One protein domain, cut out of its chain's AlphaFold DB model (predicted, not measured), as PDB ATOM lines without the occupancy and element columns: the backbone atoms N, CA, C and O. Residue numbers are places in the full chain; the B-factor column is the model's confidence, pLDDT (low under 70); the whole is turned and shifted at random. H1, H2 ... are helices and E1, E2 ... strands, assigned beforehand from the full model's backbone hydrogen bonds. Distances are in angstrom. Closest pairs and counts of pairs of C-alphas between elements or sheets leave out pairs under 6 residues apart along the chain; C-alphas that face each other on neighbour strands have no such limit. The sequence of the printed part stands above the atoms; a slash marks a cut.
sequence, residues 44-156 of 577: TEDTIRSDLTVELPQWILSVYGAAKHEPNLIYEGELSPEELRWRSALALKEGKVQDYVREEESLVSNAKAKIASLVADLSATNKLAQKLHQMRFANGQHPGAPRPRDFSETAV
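What this domain is: This is residues 44 to 156 of the 577 residues of the protein "C3H1-type domain-containing protein" of Cryptococcus neoformans var. grubii serotype A (strain H99 / ATCC 208821 / CBS 10515 / FGSC 9487) (UniProt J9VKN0). Two helices, H3 and H4, meet near their ends at a corner and make an L, with H3 as the long limb; at its far end H2 folds back along H3 as a helical hairpin. H1 packs near the corner on H4, H5 packs on H4 further along, and the short strand E1 lies in the angle of the L, near the mean of the C-alphas. The printed part has 113 residues, with five named helices and one named strand in the order H1, E1, H2, H3, H4, H5, and its class is mostly helix. It is loose, with a radius of gyration of the C-alphas of 16.6 A, and elongated, spanning 54 by 32 by 21 A.

Where its parts are: Find C-alpha 97 at (190.182, 164.917, 286.703); from there H3, residues 97 to 120, runs 34.5 A to C-alpha 120 at (214.032, 189.816, 287.649). Before it comes H2, residues 81 to 94, 19.8 A long. After it comes H4, residues 122 to 136, 20.8 A long. Look to residues 45 to 51 for H1, to residues 72 to 74 for E1, and to residues 153 to 156 for H5, which ends at C-alpha 156 at (223.944, 175.959, 275.335).

How they stand to each other: Start at H3, which touches H2 with residues 97 to 104 alone; the closest C-alphas are those of Ala 91 and Val 97, 5.1 A apart. The two form a hairpin, at a shallow tilt of 30 degrees, opposite ways. At its other end H3 is close to H4 but not clearly touching, with the C-alphas of Leu 118 and Thr 125 closest at 5.7 A, and their lines are about perpendicular at 83 degrees. H4 touches H1 with residues 122 to 126 alone, closest at the C-alphas of Glu 45 and Asn 126, 5.8 A, and about perpendicular at 88 degrees. H4 touches H5 with residues 131 to 135 alone, closest at the C-alphas of Leu 132 and Val 156, 6.3 A. E1 pairs with no named strand, but residues 64 to 65 pair antiparallel with its residues 72 to 74. The closest C-alphas of E1 and H4, those of Leu 73 and Ala 129, are 6.6 A apart. H2 is apart from H1, H4 and H5. In H1, H2, H3 and H4 every O i to N i+4 pair is within hydrogen-bond range; H5 is too short for such a pair.

The domain as a whole: The two C-alphas farthest apart are those of Gly 95 and Gly 140, at 54.2 A. The printed part has no cut. Look for the long links at residues 52 to 71 and 137 to 152. The mean pLDDT of the printed part is 87.9, and residue 140 is under 70.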
ATOM      1  N   THR A  44     217.355 193.975 272.587       88.50
ATOM      2  CA  THR A  44     217.994 194.638 273.727       88.50
ATOM      3  C   THR A  44     217.366 194.153 275.030       88.50
ATOM      4  O   THR A  44     216.392 193.401 275.030       88.50
ATOM      5  N   GLU A  45     217.913 194.593 276.164       88.06
ATOM      6  CA  GLU A  45     217.287 194.340 277.464       88.06
ATOM      7  C   GLU A  45     215.869 194.928 277.531       88.06
ATOM      8  O   GLU A  45     214.963 194.280 278.042       88.06
ATOM      9  N   ASP A  46     215.657 196.114 276.955       87.44
ATOM     10  CA  ASP A  46     214.359 196.794 276.964       87.44
ATOM     11  C   ASP A  46     213.314 196.118 276.072       87.44
ATOM     12  O   ASP A  46     212.148 196.068 276.457       87.44
ATOM     13  N   THR A  47     213.704 195.549 274.922       88.81
ATOM     14  CA  THR A  47     212.756 194.765 274.107       88.81
ATOM     15  C   THR A  47     212.362 193.483 274.831       88.81
ATOM     16  O   THR A  47     211.177 193.210 274.957       88.81
ATOM     17  N   ILE A  48     213.327 192.756 275.409       90.38
ATOM     18  CA  ILE A  48     213.048 191.543 276.198       90.38
ATOM     19  C   ILE A  48     212.173 191.874 277.421       90.38
ATOM     20  O   ILE A  48     211.237 191.139 277.727       90.38
ATOM     21  N   ARG A  49     212.430 192.999 278.104       90.81
ATOM     22  CA  ARG A  49     211.592 193.497 279.205       90.81
ATOM     23  C   ARG A  49     210.162 193.760 278.734       90.81
ATOM     24  O   ARG A  49     209.231 193.330 279.409       90.81
ATOM     25  N   SER A  50     209.982 194.450 277.606       90.06
ATOM     26  CA  SER A  50     208.658 194.752 277.043       90.06
ATOM     27  C   SER A  50     207.899 193.480 276.663       90.06
ATOM     28  O   SER A  50     206.734 193.336 277.025       90.06
ATOM     29  N   ASP A  51     208.564 192.530 276.006       89.25
ATOM     30  CA  ASP A  51     207.971 191.257 275.592       89.25
ATOM     31  C   ASP A  51     207.514 190.415 276.798       89.25
ATOM     32  O   ASP A  51     206.416 189.866 276.809       89.25
ATOM     33  N   LEU A  52     208.332 190.348 277.853       89.31
ATOM     34  CA  LEU A  52     208.050 189.550 279.052       89.31
ATOM     35  C   LEU A  52     207.129 190.241 280.078       89.31
ATOM     36  O   LEU A  52     206.867 189.662 281.133       89.31
ATOM     37  N   THR A  53     206.651 191.465 279.821       89.19
ATOM     38  CA  THR A  53     205.791 192.207 280.773       89.19
ATOM     39  C   THR A  53     204.553 192.855 280.155       89.19
ATOM     40  O   THR A  53     203.510 192.874 280.804       89.19
ATOM     41  N   VAL A  54     204.648 193.370 278.927       87.75
ATOM     42  CA  VAL A  54     203.562 194.076 278.223       87.75
ATOM     43  C   VAL A  54     202.974 193.200 277.120       87.75
ATOM     44  O   VAL A  54     201.764 192.998 277.078       87.75
ATOM     45  N   GLU A  55     203.825 192.636 276.263       84.69
ATOM     46  CA  GLU A  55     203.431 191.859 275.073       84.69
ATOM     47  C   GLU A  55     203.438 190.342 275.354       84.69
ATOM     48  O   GLU A  55     203.873 189.532 274.531       84.69
ATOM     49  N   LEU A  56     202.971 189.947 276.546       84.69
ATOM     50  CA  LEU A  56     202.919 188.542 276.953       84.69
ATOM     51  C   LEU A  56     202.028 187.716 276.005       84.69
ATOM     52  O   LEU A  56     200.966 188.186 275.585       84.69
ATOM     53  N   PRO A  57     202.408 186.463 275.690       80.50
ATOM     54  CA  PRO A  57     201.628 185.633 274.788       80.50
ATOM     55  C   PRO A  57     200.255 185.320 275.390       80.50
ATOM     56  O   PRO A  57     200.135 184.968 276.565       80.50
ATOM     57  N   GLN A  58     199.211 185.368 274.554       85.00
ATOM     58  CA  GLN A  58     197.848 184.970 274.936       85.00
ATOM     59  C   GLN A  58     197.794 183.531 275.483       85.00
ATOM     60  O   GLN A  58     196.928 183.201 276.292       85.00
ATOM     61  N   TRP A  59     198.726 182.680 275.046       89.88
ATOM     62  CA  TRP A  59     198.912 181.332 275.557       89.88
ATOM     63  C   TRP A  59     200.213 181.238 276.353       89.88
ATOM     64  O   TRP A  59     201.293 181.356 275.791       89.88
ATOM     65  N   ILE A  60     200.124 181.021 277.665       88.75
ATOM     66  CA  ILE A  60     201.294 181.127 278.553       88.75
ATOM     67  C   ILE A  60     202.257 179.930 278.482       88.75
ATOM     68  O   ILE A  60     203.407 180.056 278.888       88.75
ATOM     69  N   LEU A  61     201.813 178.788 277.944       90.00
ATOM     70  CA  LEU A  61     202.636 177.586 277.731       90.00
ATOM     71  C   LEU A  61     203.242 177.552 276.312       90.00
ATOM     72  O   LEU A  61     203.323 176.488 275.699       90.00
ATOM     73  N   SER A  62     203.576 178.729 275.765       89.06
ATOM     74  CA  SER A  62     204.161 178.899 274.429       89.06
ATOM     75  C   SER A  62     205.624 179.335 274.467       89.06
ATOM     76  O   SER A  62     205.999 180.160 275.308       89.06
ATOM     77  N   VAL A  63     206.383 178.933 273.446       88.81
ATOM     78  CA  VAL A  63     207.784 179.318 273.253       88.81
ATOM     79  C   VAL A  63     207.923 180.836 273.241       88.81
ATOM     80  O   VAL A  63     207.256 181.521 272.464       88.81
ATOM     81  N   TYR A  64     208.914 181.349 273.970       89.56
ATOM     82  CA  TYR A  64     209.426 182.703 273.757       89.56
ATOM     83  C   TYR A  64     210.879 182.673 273.272       89.56
ATOM     84  O   TYR A  64     211.710 181.946 273.818       89.56
ATOM     85  N   GLY A  65     211.207 183.495 272.273       89.62
ATOM     86  CA  GLY A  65     212.564 183.731 271.776       89.62
ATOM     87  C   GLY A  65     212.817 185.229 271.616       89.62
ATOM     88  O   GLY A  65     211.936 185.951 271.160       89.62
ATOM     89  N   ALA A  66     214.019 185.688 271.980       88.06
ATOM     90  CA  ALA A  66     214.332 187.109 272.216       88.06
ATOM     91  C   ALA A  66     214.081 188.053 271.027       88.06
ATOM     92  O   ALA A  66     213.891 189.251 271.207       88.06
ATOM     93  N   ALA A  67     214.150 187.526 269.804       86.31
ATOM     94  CA  ALA A  67     213.722 188.215 268.599       86.31
ATOM     95  C   ALA A  67     213.431 187.202 267.487       86.31
ATOM     96  O   ALA A  67     213.584 185.983 267.608       86.31
ATOM     97  N   LYS A  68     213.030 187.731 266.339       84.25
ATOM     98  CA  LYS A  68     212.636 186.937 265.191       84.25
ATOM     99  C   LYS A  68     213.779 186.079 264.639       84.25
ATOM    100  O   LYS A  68     214.844 186.576 264.287       84.25
ATOM    101  N   HIS A  69     213.504 184.786 264.483       84.38
ATOM    102  CA  HIS A  69     214.469 183.755 264.084       84.38
ATOM    103  C   HIS A  69     215.639 183.536 265.053       84.38
ATOM    104  O   HIS A  69     216.528 182.760 264.707       84.38
ATOM    105  N   GLU A  70     215.623 184.122 266.251       86.88
ATOM    106  CA  GLU A  70     216.562 183.780 267.322       86.88
ATOM    107  C   GLU A  70     216.261 182.387 267.909       86.88
ATOM    108  O   GLU A  70     215.252 181.766 267.550       86.88
ATOM    109  N   PRO A  71     217.160 181.814 268.731       88.56
ATOM    110  CA  PRO A  71     216.840 180.682 269.598       88.56
ATOM    111  C   PRO A  71     215.804 181.041 270.667       88.56
ATOM    112  O   PRO A  71     215.541 182.213 270.950       88.56
ATOM    113  N   ASN A  72     215.272 180.005 271.301       90.25
ATOM    114  CA  ASN A  72     214.245 180.147 272.319       90.25
ATOM    115  C   ASN A  72     214.885 180.456 273.691       90.25
ATOM    116  O   ASN A  72     215.859 179.824 274.088       90.25
ATOM    117  N   LEU A  73     214.336 181.426 274.420       89.00
ATOM    118  CA  LEU A  73     214.656 181.702 275.827       89.00
ATOM    119  C   LEU A  73     213.807 180.832 276.761       89.00
ATOM    120  O   LEU A  73     214.320 180.268 277.725       89.00
ATOM    121  N   ILE A  74     212.517 180.693 276.447       87.62
ATOM    122  CA  ILE A  74     211.594 179.764 277.100       87.62
ATOM    123  C   ILE A  74     211.349 178.631 276.104       87.62
ATOM    124  O   ILE A  74     210.816 178.866 275.022       87.62
ATOM    125  N   TYR A  75     211.824 177.430 276.440       83.94
ATOM    126  CA  TYR A  75     211.823 176.245 275.567       83.94
ATOM    127  C   TYR A  75     211.388 174.953 276.286       83.94
ATOM    128  O   TYR A  75     211.414 173.877 275.693       83.94
ATOM    129  N   GLU A  76     211.042 175.036 277.573       75.88
ATOM    130  CA  GLU A  76     210.636 173.893 278.398       75.88
ATOM    131  C   GLU A  76     209.140 173.996 278.672       75.88
ATOM    132  O   GLU A  76     208.678 175.062 279.071       75.88
ATOM    133  N   GLY A  77     208.410 172.889 278.516       71.44
ATOM    134  CA  GLY A  77     206.983 172.838 278.839       71.44
ATOM    135  C   GLY A  77     206.039 173.309 277.731       71.44
ATOM    136  O   GLY A  77     204.889 173.609 278.039       71.44
ATOM    137  N   GLU A  78     206.490 173.345 276.471       85.12
ATOM    138  CA  GLU A  78     205.602 173.590 275.328       85.12
ATOM    139  C   GLU A  78     204.431 172.621 275.320       85.12
ATOM    140  O   GLU A  78     204.618 171.404 275.236       85.12
ATOM    141  N   LEU A  79     203.227 173.180 275.385       90.12
ATOM    142  CA  LEU A  79     202.001 172.407 275.365       90.12
ATOM    143  C   LEU A  79     200.917 173.244 274.702       90.12
ATOM    144  O   LEU A  79     200.548 174.306 275.200       90.12
ATOM    145  N   SER A  80     200.415 172.792 273.559       91.88
ATOM    146  CA  SER A  80     199.333 173.479 272.859       91.88
ATOM    147  C   SER A  80     198.006 173.380 273.633       91.88
ATOM    148  O   SER A  80     197.800 172.424 274.390       91.88
ATOM    149  N   PRO A  81     197.054 174.310 273.412       90.75
ATOM    150  CA  PRO A  81     195.707 174.205 273.981       90.75
ATOM    151  C   PRO A  81     195.024 172.867 273.666       90.75
ATOM    152  O   PRO A  81     194.296 172.327 274.494       90.75
ATOM    153  N   GLU A  82     195.296 172.296 272.489       92.12
ATOM    154  CA  GLU A  82     194.720 171.019 272.060       92.12
ATOM    155  C   GLU A  82     195.369 169.807 272.740       92.12
ATOM    156  O   GLU A  82     194.684 168.823 273.006       92.12
ATOM    157  N   GLU A  83     196.655 169.874 273.098       92.88
ATOM    158  CA  GLU A  83     197.301 168.843 273.920       92.88
ATOM    159  C   GLU A  83     196.775 168.857 275.358       92.88
ATOM    160  O   GLU A  83     196.545 167.786 275.923       92.88
ATOM    161  N   LEU A  84     196.503 170.035 275.937       92.25
ATOM    162  CA  LEU A  84     195.793 170.121 277.220       92.25
ATOM    163  C   LEU A  84     194.344 169.632 277.109       92.25
ATOM    164  O   LEU A  84     193.914 168.832 277.937       92.25
ATOM    165  N   ARG A  85     193.607 170.002 276.054       93.69
ATOM    166  CA  ARG A  85     192.237 169.504 275.827       93.69
ATOM    167  C   ARG A  85     192.188 167.988 275.602       93.69
ATOM    168  O   ARG A  85     191.236 167.333 276.016       93.69
ATOM    169  N   TRP A  86     193.215 167.407 274.983       93.69
ATOM    170  CA  TRP A  86     193.358 165.955 274.882       93.69
ATOM    171  C   TRP A  86     193.662 165.312 276.242       93.69
ATOM    172  O   TRP A  86     193.025 164.324 276.612       93.69
ATOM    173  N   ARG A  87     194.581 165.892 277.024       93.44
ATOM    174  CA  ARG A  87     194.892 165.438 278.390       93.44
ATOM    175  C   ARG A  87     193.674 165.506 279.315       93.44
ATOM    176  O   ARG A  87     193.457 164.562 280.070       93.44
ATOM    177  N   SER A  88     192.840 166.544 279.218       94.56
ATOM    178  CA  SER A  88     191.610 166.651 280.011       94.56
ATOM    179  C   SER A  88     190.576 165.593 279.614       94.56
ATOM    180  O   SER A  88     189.998 164.946 280.486       94.56
ATOM    181  N   ALA A  89     190.406 165.325 278.314       95.50
ATOM    182  CA  ALA A  89     189.553 164.243 277.819       95.50
ATOM    183  C   ALA A  89     190.033 162.854 278.290       95.50
ATOM    184  O   ALA A  89     189.220 162.015 278.687       95.50
ATOM    185  N   LEU A  90     191.349 162.620 278.308       96.00
ATOM    186  CA  LEU A  90     191.943 161.394 278.846       96.00
ATOM    187  C   LEU A  90     191.719 161.277 280.365       96.00
ATOM    188  O   LEU A  90     191.286 160.230 280.842       96.00
ATOM    189  N   ALA A  91     191.933 162.356 281.121       95.38
ATOM    190  CA  ALA A  91     191.721 162.382 282.566       95.38
ATOM    191  C   ALA A  91     190.246 162.186 282.960       95.38
ATOM    192  O   ALA A  91     189.969 161.519 283.956       95.38
ATOM    193  N   LEU A  92     189.303 162.703 282.164       95.19
ATOM    194  CA  LEU A  92     187.867 162.434 282.304       95.19
ATOM    195  C   LEU A  92     187.552 160.947 282.100       95.19
ATOM    196  O   LEU A  92     186.861 160.357 282.929       95.19
ATOM    197  N   LYS A  93     188.105 160.320 281.052       95.62
ATOM    198  CA  LYS A  93     187.954 158.878 280.791       95.62
ATOM    199  C   LYS A  93     188.534 158.012 281.917       95.62
ATOM    200  O   LYS A  93     187.969 156.970 282.236       95.62
ATOM    201  N   GLU A  94     189.658 158.418 282.500       94.94
ATOM    202  CA  GLU A  94     190.333 157.684 283.581       94.94
ATOM    203  C   GLU A  94     189.804 158.008 284.991       94.94
ATOM    204  O   GLU A  94     190.252 157.399 285.961       94.94
ATOM    205  N   GLY A  95     188.885 158.972 285.135       93.69
ATOM    206  CA  GLY A  95     188.392 159.444 286.436       93.69
ATOM    207  C   GLY A  95     189.399 160.284 287.243       93.69
ATOM    208  O   GLY A  95     189.138 160.608 288.400       93.69
ATOM    209  N   LYS A  96     190.532 160.680 286.649       95.00
ATOM    210  CA  LYS A  96     191.652 161.400 287.293       95.00
ATOM    211  C   LYS A  96     191.598 162.919 287.090       95.00
ATOM    212  O   LYS A  96     192.627 163.585 286.992       95.00
ATOM    213  N   VAL A  97     190.396 163.489 287.018       94.06
ATOM    214  CA  VAL A  97     190.182 164.917 286.703       94.06
ATOM    215  C   VAL A  97     190.963 165.842 287.649       94.06
ATOM    216  O   VAL A  97     191.549 166.823 287.205       94.06
ATOM    217  N   GLN A  98     191.032 165.502 288.940       94.19
ATOM    218  CA  GLN A  98     191.743 166.297 289.951       94.19
ATOM    219  C   GLN A  98     193.268 166.305 289.766       94.19
ATOM    220  O   GLN A  98     193.918 167.298 290.090       94.19
ATOM    221  N   ASP A  99     193.850 165.230 289.230       92.50
ATOM    222  CA  ASP A  99     195.287 165.184 288.951       92.50
ATOM    223  C   ASP A  99     195.631 165.993 287.695       92.50
ATOM    224  O   ASP A  99     196.648 166.682 287.687       92.50
ATOM    225  N   TYR A 100     194.751 165.992 286.685       95.06
ATOM    226  CA  TYR A 100     194.877 166.867 285.514       95.06
ATOM    227  C   TYR A 100     194.804 168.354 285.892       95.06
ATOM    228  O   TYR A 100     195.669 169.119 285.477       95.06
ATOM    229  N   VAL A 101     193.832 168.762 286.722       95.50
ATOM    230  CA  VAL A 101     193.724 170.161 287.185       95.50
ATOM    231  C   VAL A 101     195.002 170.586 287.917       95.50
ATOM    232  O   VAL A 101     195.552 171.645 287.628       95.50
ATOM    233  N   ARG A 102     195.539 169.730 288.799       94.50
ATOM    234  CA  ARG A 102     196.803 169.999 289.502       94.50
ATOM    235  C   ARG A 102     198.007 170.059 288.553       94.50
ATOM    236  O   ARG A 102     198.906 170.869 288.769       94.50
ATOM    237  N   GLU A 103     198.048 169.216 287.517       91.88
ATOM    238  CA  GLU A 103     199.097 169.264 286.493       91.88
ATOM    239  C   GLU A 103     199.034 170.587 285.712       91.88
ATOM    240  O   GLU A 103     200.047 171.282 285.626       91.88
ATOM    241  N   GLU A 104     197.855 170.978 285.220       93.31
ATOM    242  CA  GLU A 104     197.626 172.231 284.490       93.31
ATOM    243  C   GLU A 104     197.992 173.463 285.335       93.31
ATOM    244  O   GLU A 104     198.754 174.323 284.881       93.31
ATOM    245  N   GLU A 105     197.552 173.514 286.598       93.31
ATOM    246  CA  GLU A 105     197.957 174.552 287.554       93.31
ATOM    247  C   GLU A 105     199.481 174.602 287.736       93.31
ATOM    248  O   GLU A 105     200.066 175.689 287.749       93.31
ATOM    249  N   SER A 106     200.145 173.443 287.832       93.25
ATOM    250  CA  SER A 106     201.602 173.376 287.988       93.25
ATOM    251  C   SER A 106     202.352 173.874 286.748       93.25
ATOM    252  O   SER A 106     203.330 174.609 286.892       93.25
ATOM    253  N   LEU A 107     201.869 173.555 285.541       92.00
ATOM    254  CA  LEU A 107     202.445 174.004 284.270       92.00
ATOM    255  C   LEU A 107     202.313 175.524 284.124       92.00
ATOM    256  O   LEU A 107     203.299 176.217 283.871       92.00
ATOM    257  N   VAL A 108     201.112 176.060 284.363       91.88
ATOM    258  CA  VAL A 108     200.839 177.504 284.303       91.88
ATOM    259  C   VAL A 108     201.621 178.264 285.379       91.88
ATOM    260  O   VAL A 108     202.146 179.345 285.109       91.88
ATOM    261  N   SER A 109     201.737 177.712 286.589       92.56
ATOM    262  CA  SER A 109     202.534 178.299 287.673       92.56
ATOM    263  C   SER A 109     204.034 178.292 287.353       92.56
ATOM    264  O   SER A 109     204.704 179.307 287.540       92.56
ATOM    265  N   ASN A 110     204.555 177.196 286.787       91.69
ATOM    266  CA  ASN A 110     205.951 177.094 286.356       91.69
ATOM    267  C   ASN A 110     206.278 178.131 285.270       91.69
ATOM    268  O   ASN A 110     207.234 178.891 285.422       91.69
ATOM    269  N   ALA A 111     205.437 178.239 284.234       90.69
ATOM    270  CA  ALA A 111     205.603 179.228 283.171       90.69
ATOM    271  C   ALA A 111     205.595 180.670 283.717       90.69
ATOM    272  O   ALA A 111     206.493 181.454 283.404       90.69
ATOM    273  N   LYS A 112     204.654 181.007 284.615       91.38
ATOM    274  CA  LYS A 112     204.612 182.315 285.303       91.38
ATOM    275  C   LYS A 112     205.876 182.588 286.116       91.38
ATOM    276  O   LYS A 112     206.444 183.671 286.001       91.38
ATOM    277  N   ALA A 113     206.333 181.621 286.909       91.81
ATOM    278  CA  ALA A 113     207.546 181.752 287.714       91.81
ATOM    279  C   ALA A 113     208.798 181.942 286.840       91.81
ATOM    280  O   ALA A 113     209.680 182.727 287.188       91.81
ATOM    281  N   LYS A 114     208.854 181.275 285.681       89.25
ATOM    282  CA  LYS A 114     209.959 181.378 284.723       89.25
ATOM    283  C   LYS A 114     209.971 182.719 283.984       89.25
ATOM    284  O   LYS A 114     211.031 183.309 283.822       89.25
ATOM    285  N   ILE A 115     208.808 183.253 283.609       91.44
ATOM    286  CA  ILE A 115     208.690 184.628 283.094       91.44
ATOM    287  C   ILE A 115     209.150 185.629 284.166       91.44
ATOM    288  O   ILE A 115     209.984 186.490 283.888       91.44
ATOM    289  N   ALA A 116     208.678 185.481 285.408       92.00
ATOM    290  CA  ALA A 116     209.037 186.372 286.509       92.00
ATOM    291  C   ALA A 116     210.545 186.368 286.824       92.00
ATOM    292  O   ALA A 116     211.114 187.435 287.055       92.00
ATOM    293  N   SER A 117     211.219 185.211 286.789       91.06
ATOM    294  CA  SER A 117     212.671 185.141 287.009       91.06
ATOM    295  C   SER A 117     213.474 185.754 285.857       91.06
ATOM    296  O   SER A 117     214.428 186.488 286.107       91.06
ATOM    297  N   LEU A 118     213.050 185.560 284.602       90.75
ATOM    298  CA  LEU A 118     213.678 186.210 283.444       90.75
ATOM    299  C   LEU A 118     213.532 187.743 283.466       90.75
ATOM    300  O   LEU A 118     214.428 188.436 282.973       90.75
ATOM    301  N   VAL A 119     212.437 188.261 284.040       91.94
ATOM    302  CA  VAL A 119     212.188 189.699 284.269       91.94
ATOM    303  C   VAL A 119     212.968 190.241 285.475       91.94
ATOM    304  O   VAL A 119     213.398 191.394 285.448       91.94
ATOM    305  N   ALA A 120     213.191 189.433 286.514       93.88
ATOM    306  CA  ALA A 120     214.032 189.816 287.649       93.88
ATOM    307  C   ALA A 120     215.507 189.971 287.229       93.88
ATOM    308  O   ALA A 120     216.117 191.009 287.478       93.88
ATOM    309  N   ASP A 121     216.050 188.982 286.512       92.69
ATOM    310  CA  ASP A 121     217.463 188.923 286.115       92.69
ATOM    311  C   ASP A 121     217.696 189.321 284.643       92.69
ATOM    312  O   ASP A 121     218.483 188.703 283.921       92.69
ATOM    313  N   LEU A 122     217.042 190.389 284.171       92.06
ATOM    314  CA  LEU A 122     217.055 190.811 282.756       92.06
ATOM    315  C   LEU A 122     218.453 190.949 282.128       92.06
ATOM    316  O   LEU A 122     218.643 190.587 280.965       92.06
ATOM    317  N   SER A 123     219.454 191.405 282.885       91.62
ATOM    318  CA  SER A 123     220.832 191.502 282.380       91.62
ATOM    319  C   SER A 123     221.479 190.126 282.132       91.62
ATOM    320  O   SER A 123     222.297 189.979 281.218       91.62
ATOM    321  N   ALA A 124     221.099 189.101 282.905       91.06
ATOM    322  CA  ALA A 124     221.504 187.715 282.693       91.06
ATOM    323  C   ALA A 124     220.688 187.073 281.561       91.06
ATOM    324  O   ALA A 124     221.278 186.428 280.695       91.06
ATOM    325  N   THR A 125     219.377 187.333 281.496       91.06
ATOM    326  CA  THR A 125     218.492 186.929 280.387       91.06
ATOM    327  C   THR A 125     219.014 187.430 279.038       91.06
ATOM    328  O   THR A 125     219.130 186.656 278.086       91.06
ATOM    329  N   ASN A 126     219.414 188.702 278.956       91.81
ATOM    330  CA  ASN A 126     220.012 189.282 277.756       91.81
ATOM    331  C   ASN A 126     221.333 188.570 277.402       91.81
ATOM    332  O   ASN A 126     221.481 188.075 276.288       91.81
ATOM    333  N   LYS A 127     222.263 188.395 278.354       91.38
ATOM    334  CA  LYS A 127     223.509 187.626 278.126       91.38
ATOM    335  C   LYS A 127     223.246 186.185 277.668       91.38
ATOM    336  O   LYS A 127     223.981 185.676 276.819       91.38
ATOM    337  N   LEU A 128     222.204 185.533 278.185       91.19
ATOM    338  CA  LEU A 128     221.797 184.193 277.767       91.19
ATOM    339  C   LEU A 128     221.299 184.185 276.317       91.19
ATOM    340  O   LEU A 128     221.768 183.365 275.529       91.19
ATOM    341  N   ALA A 129     220.432 185.129 275.938       90.62
ATOM    342  CA  ALA A 129     219.978 185.305 274.557       90.62
ATOM    343  C   ALA A 129     221.158 185.541 273.595       90.62
ATOM    344  O   ALA A 129     221.226 184.931 272.527       90.62
ATOM    345  N   GLN A 130     222.135 186.362 273.994       89.12
ATOM    346  CA  GLN A 130     223.355 186.617 273.220       89.12
ATOM    347  C   GLN A 130     224.209 185.355 273.045       89.12
ATOM    348  O   GLN A 130     224.659 185.066 271.935       89.12
ATOM    349  N   LYS A 131     224.401 184.567 274.113       89.56
ATOM    350  CA  LYS A 131     225.132 183.291 274.050       89.56
ATOM    351  C   LYS A 131     224.422 182.287 273.137       89.56
ATOM    352  O   LYS A 131     225.063 181.646 272.306       89.56
ATOM    353  N   LEU A 132     223.101 182.173 273.269       89.25
ATOM    354  CA  LEU A 132     222.260 181.330 272.423       89.25
ATOM    355  C   LEU A 132     222.390 181.726 270.943       89.25
ATOM    356  O   LEU A 132     222.641 180.858 270.105       89.25
ATOM    357  N   HIS A 133     222.287 183.021 270.627       87.19
ATOM    358  CA  HIS A 133     222.498 183.556 269.281       87.19
ATOM    359  C   HIS A 133     223.878 183.166 268.731       87.19
ATOM    360  O   HIS A 133     223.966 182.568 267.661       87.19
ATOM    361  N   GLN A 134     224.955 183.451 269.473       86.69
ATOM    362  CA  GLN A 134     226.331 183.162 269.046       86.69
ATOM    363  C   GLN A 134     226.554 181.669 268.762       86.69
ATOM    364  O   GLN A 134     227.162 181.319 267.753       86.69
ATOM    365  N   MET A 135     226.024 180.789 269.616       85.50
ATOM    366  CA  MET A 135     226.142 179.339 269.440       85.50
ATOM    367  C   MET A 135     225.313 178.813 268.262       85.50
ATOM    368  O   MET A 135     225.741 177.873 267.596       85.50
ATOM    369  N   ARG A 136     224.150 179.411 267.970       83.75
ATOM    370  CA  ARG A 136     223.335 179.032 266.805       83.75
ATOM    371  C   ARG A 136     223.908 179.552 265.488       83.75
ATOM    372  O   ARG A 136     223.810 178.861 264.477       83.75
ATOM    373  N   PHE A 137     224.463 180.763 265.489       83.38
ATOM    374  CA  PHE A 137     224.894 181.479 264.283       83.38
ATOM    375  C   PHE A 137     226.418 181.510 264.088       83.38
ATOM    376  O   PHE A 137     226.956 182.357 263.376       83.38
ATOM    377  N   ALA A 138     227.124 180.544 264.678       76.69
ATOM    378  CA  ALA A 138     228.536 180.308 264.412       76.69
ATOM    379  C   ALA A 138     228.814 180.070 262.908       76.69
ATOM    380  O   ALA A 138     227.935 179.689 262.132       76.69
ATOM    381  N   ASN A 139     230.072 180.254 262.499       72.38
ATOM    382  CA  ASN A 139     230.572 179.930 261.153       72.38
ATOM    383  C   ASN A 139     229.863 180.673 260.000       72.38
ATOM    384  O   ASN A 139     229.627 180.105 258.934       72.38
ATOM    385  N   GLY A 140     229.514 181.949 260.206       66.81
ATOM    386  CA  GLY A 140     228.929 182.803 259.162       66.81
ATOM    387  C   GLY A 140     227.458 182.517 258.847       66.81
ATOM    388  O   GLY A 140     226.928 183.044 257.870       66.81
ATOM    389  N   GLN A 141     226.785 181.702 259.664       73.81
ATOM    390  CA  GLN A 141     225.330 181.604 259.633       73.81
ATOM    391  C   GLN A 141     224.701 182.930 260.088       73.81
ATOM    392  O   GLN A 141     225.293 183.692 260.848       73.81
ATOM    393  N   HIS A 142     223.483 183.212 259.629       72.06
ATOM    394  CA  HIS A 142     222.742 184.421 259.988       72.06
ATOM    395  C   HIS A 142     221.363 184.063 260.561       72.06
ATOM    396  O   HIS A 142     220.837 182.988 260.245       72.06
ATOM    397  N   PRO A 143     220.721 184.953 261.344       73.88
ATOM    398  CA  PRO A 143     219.337 184.765 261.754       73.88
ATOM    399  C   PRO A 143     218.439 184.457 260.556       73.88
ATOM    400  O   PRO A 143     218.523 185.088 259.500       73.88
ATOM    401  N   GLY A 144     217.632 183.408 260.701       71.00
ATOM    402  CA  GLY A 144     216.834 182.852 259.612       71.00
ATOM    403  C   GLY A 144     217.478 181.713 258.822       71.00
ATOM    404  O   GLY A 144     216.790 181.128 257.989       71.00
ATOM    405  N   ALA A 145     218.740 181.357 259.072       76.81
ATOM    406  CA  ALA A 145     219.315 180.115 258.563       76.81
ATOM    407  C   ALA A 145     218.551 178.875 259.092       76.81
ATOM    408  O   ALA A 145     217.995 178.924 260.203       76.81
ATOM    409  N   PRO A 146     218.512 177.758 258.331       78.81
ATOM    410  CA  PRO A 146     217.933 176.500 258.794       78.81
ATOM    411  C   PRO A 146     218.536 176.066 260.132       78.81
ATOM    412  O   PRO A 146     219.752 176.078 260.309       78.81
ATOM    413  N   ARG A 147     217.685 175.676 261.084       82.00
ATOM    414  CA  ARG A 147     218.133 175.221 262.403       82.00
ATOM    415  C   ARG A 147     218.919 173.898 262.268       82.00
ATOM    416  O   ARG A 147     218.376 172.965 261.671       82.00
ATOM    417  N   PRO A 148     220.144 173.783 262.821       82.06
ATOM    418  CA  PRO A 148     220.864 172.511 262.877       82.06
ATOM    419  C   PRO A 148     220.071 171.463 263.666       82.06
ATOM    420  O   PRO A 148     219.442 171.800 264.669       82.06
ATOM    421  N   ARG A 149     220.107 170.194 263.239       78.88
ATOM    422  CA  ARG A 149     219.359 169.110 263.908       78.88
ATOM    423  C   ARG A 149     219.844 168.841 265.333       78.88
ATOM    424  O   ARG A 149     219.031 168.506 266.183       78.88
ATOM    425  N   ASP A 150     221.134 169.037 265.579       81.81
ATOM    426  CA  ASP A 150     221.783 168.737 266.859       81.81
ATOM    427  C   ASP A 150     221.821 169.950 267.816       81.81
ATOM    428  O   ASP A 150     222.325 169.855 268.932       81.81
ATOM    429  N   PHE A 151     221.282 171.106 267.401       83.88
ATOM    430  CA  PHE A 151     221.223 172.301 268.243       83.88
ATOM    431  C   PHE A 151     220.019 172.237 269.197       83.88
ATOM    432  O   PHE A 151     218.863 172.254 268.762       83.88
ATOM    433  N   SER A 152     220.301 172.240 270.501       83.38
ATOM    434  CA  SER A 152     219.319 172.395 271.579       83.38
ATOM    435  C   SER A 152     219.714 173.553 272.496       83.38
ATOM    436  O   SER A 152     220.882 173.706 272.856       83.38
ATOM    437  N   GLU A 153     218.733 174.366 272.887       84.69
ATOM    438  CA  GLU A 153     218.894 175.458 273.849       84.69
ATOM    439  C   GLU A 153     219.484 174.933 275.165       84.69
ATOM    440  O   GLU A 153     220.461 175.488 275.667       84.69
ATOM    441  N   THR A 154     218.965 173.803 275.657       81.19
ATOM    442  CA  THR A 154     219.383 173.126 276.894       81.19
ATOM    443  C   THR A 154     220.874 172.775 276.935       81.19
ATOM    444  O   THR A 154     221.456 172.744 278.012       81.19
ATOM    445  N   ALA A 155     221.515 172.518 275.788       77.44
ATOM    446  CA  ALA A 155     222.953 172.234 275.726       77.44
ATOM    447  C   ALA A 155     223.826 173.505 275.721       77.44
ATOM    448  O   ALA A 155     225.024 173.443 275.997       77.44
ATOM    449  N   VAL A 156     223.247 174.663 275.383       73.50
ATOM    450  CA  VAL A 156     223.944 175.959 275.335       73.50
ATOM    451  C   VAL A 156     223.782 176.731 276.638       73.50
ATOM    452  O   VAL A 156     224.726 177.401 277.078       73.50
TER     453      VAL A 156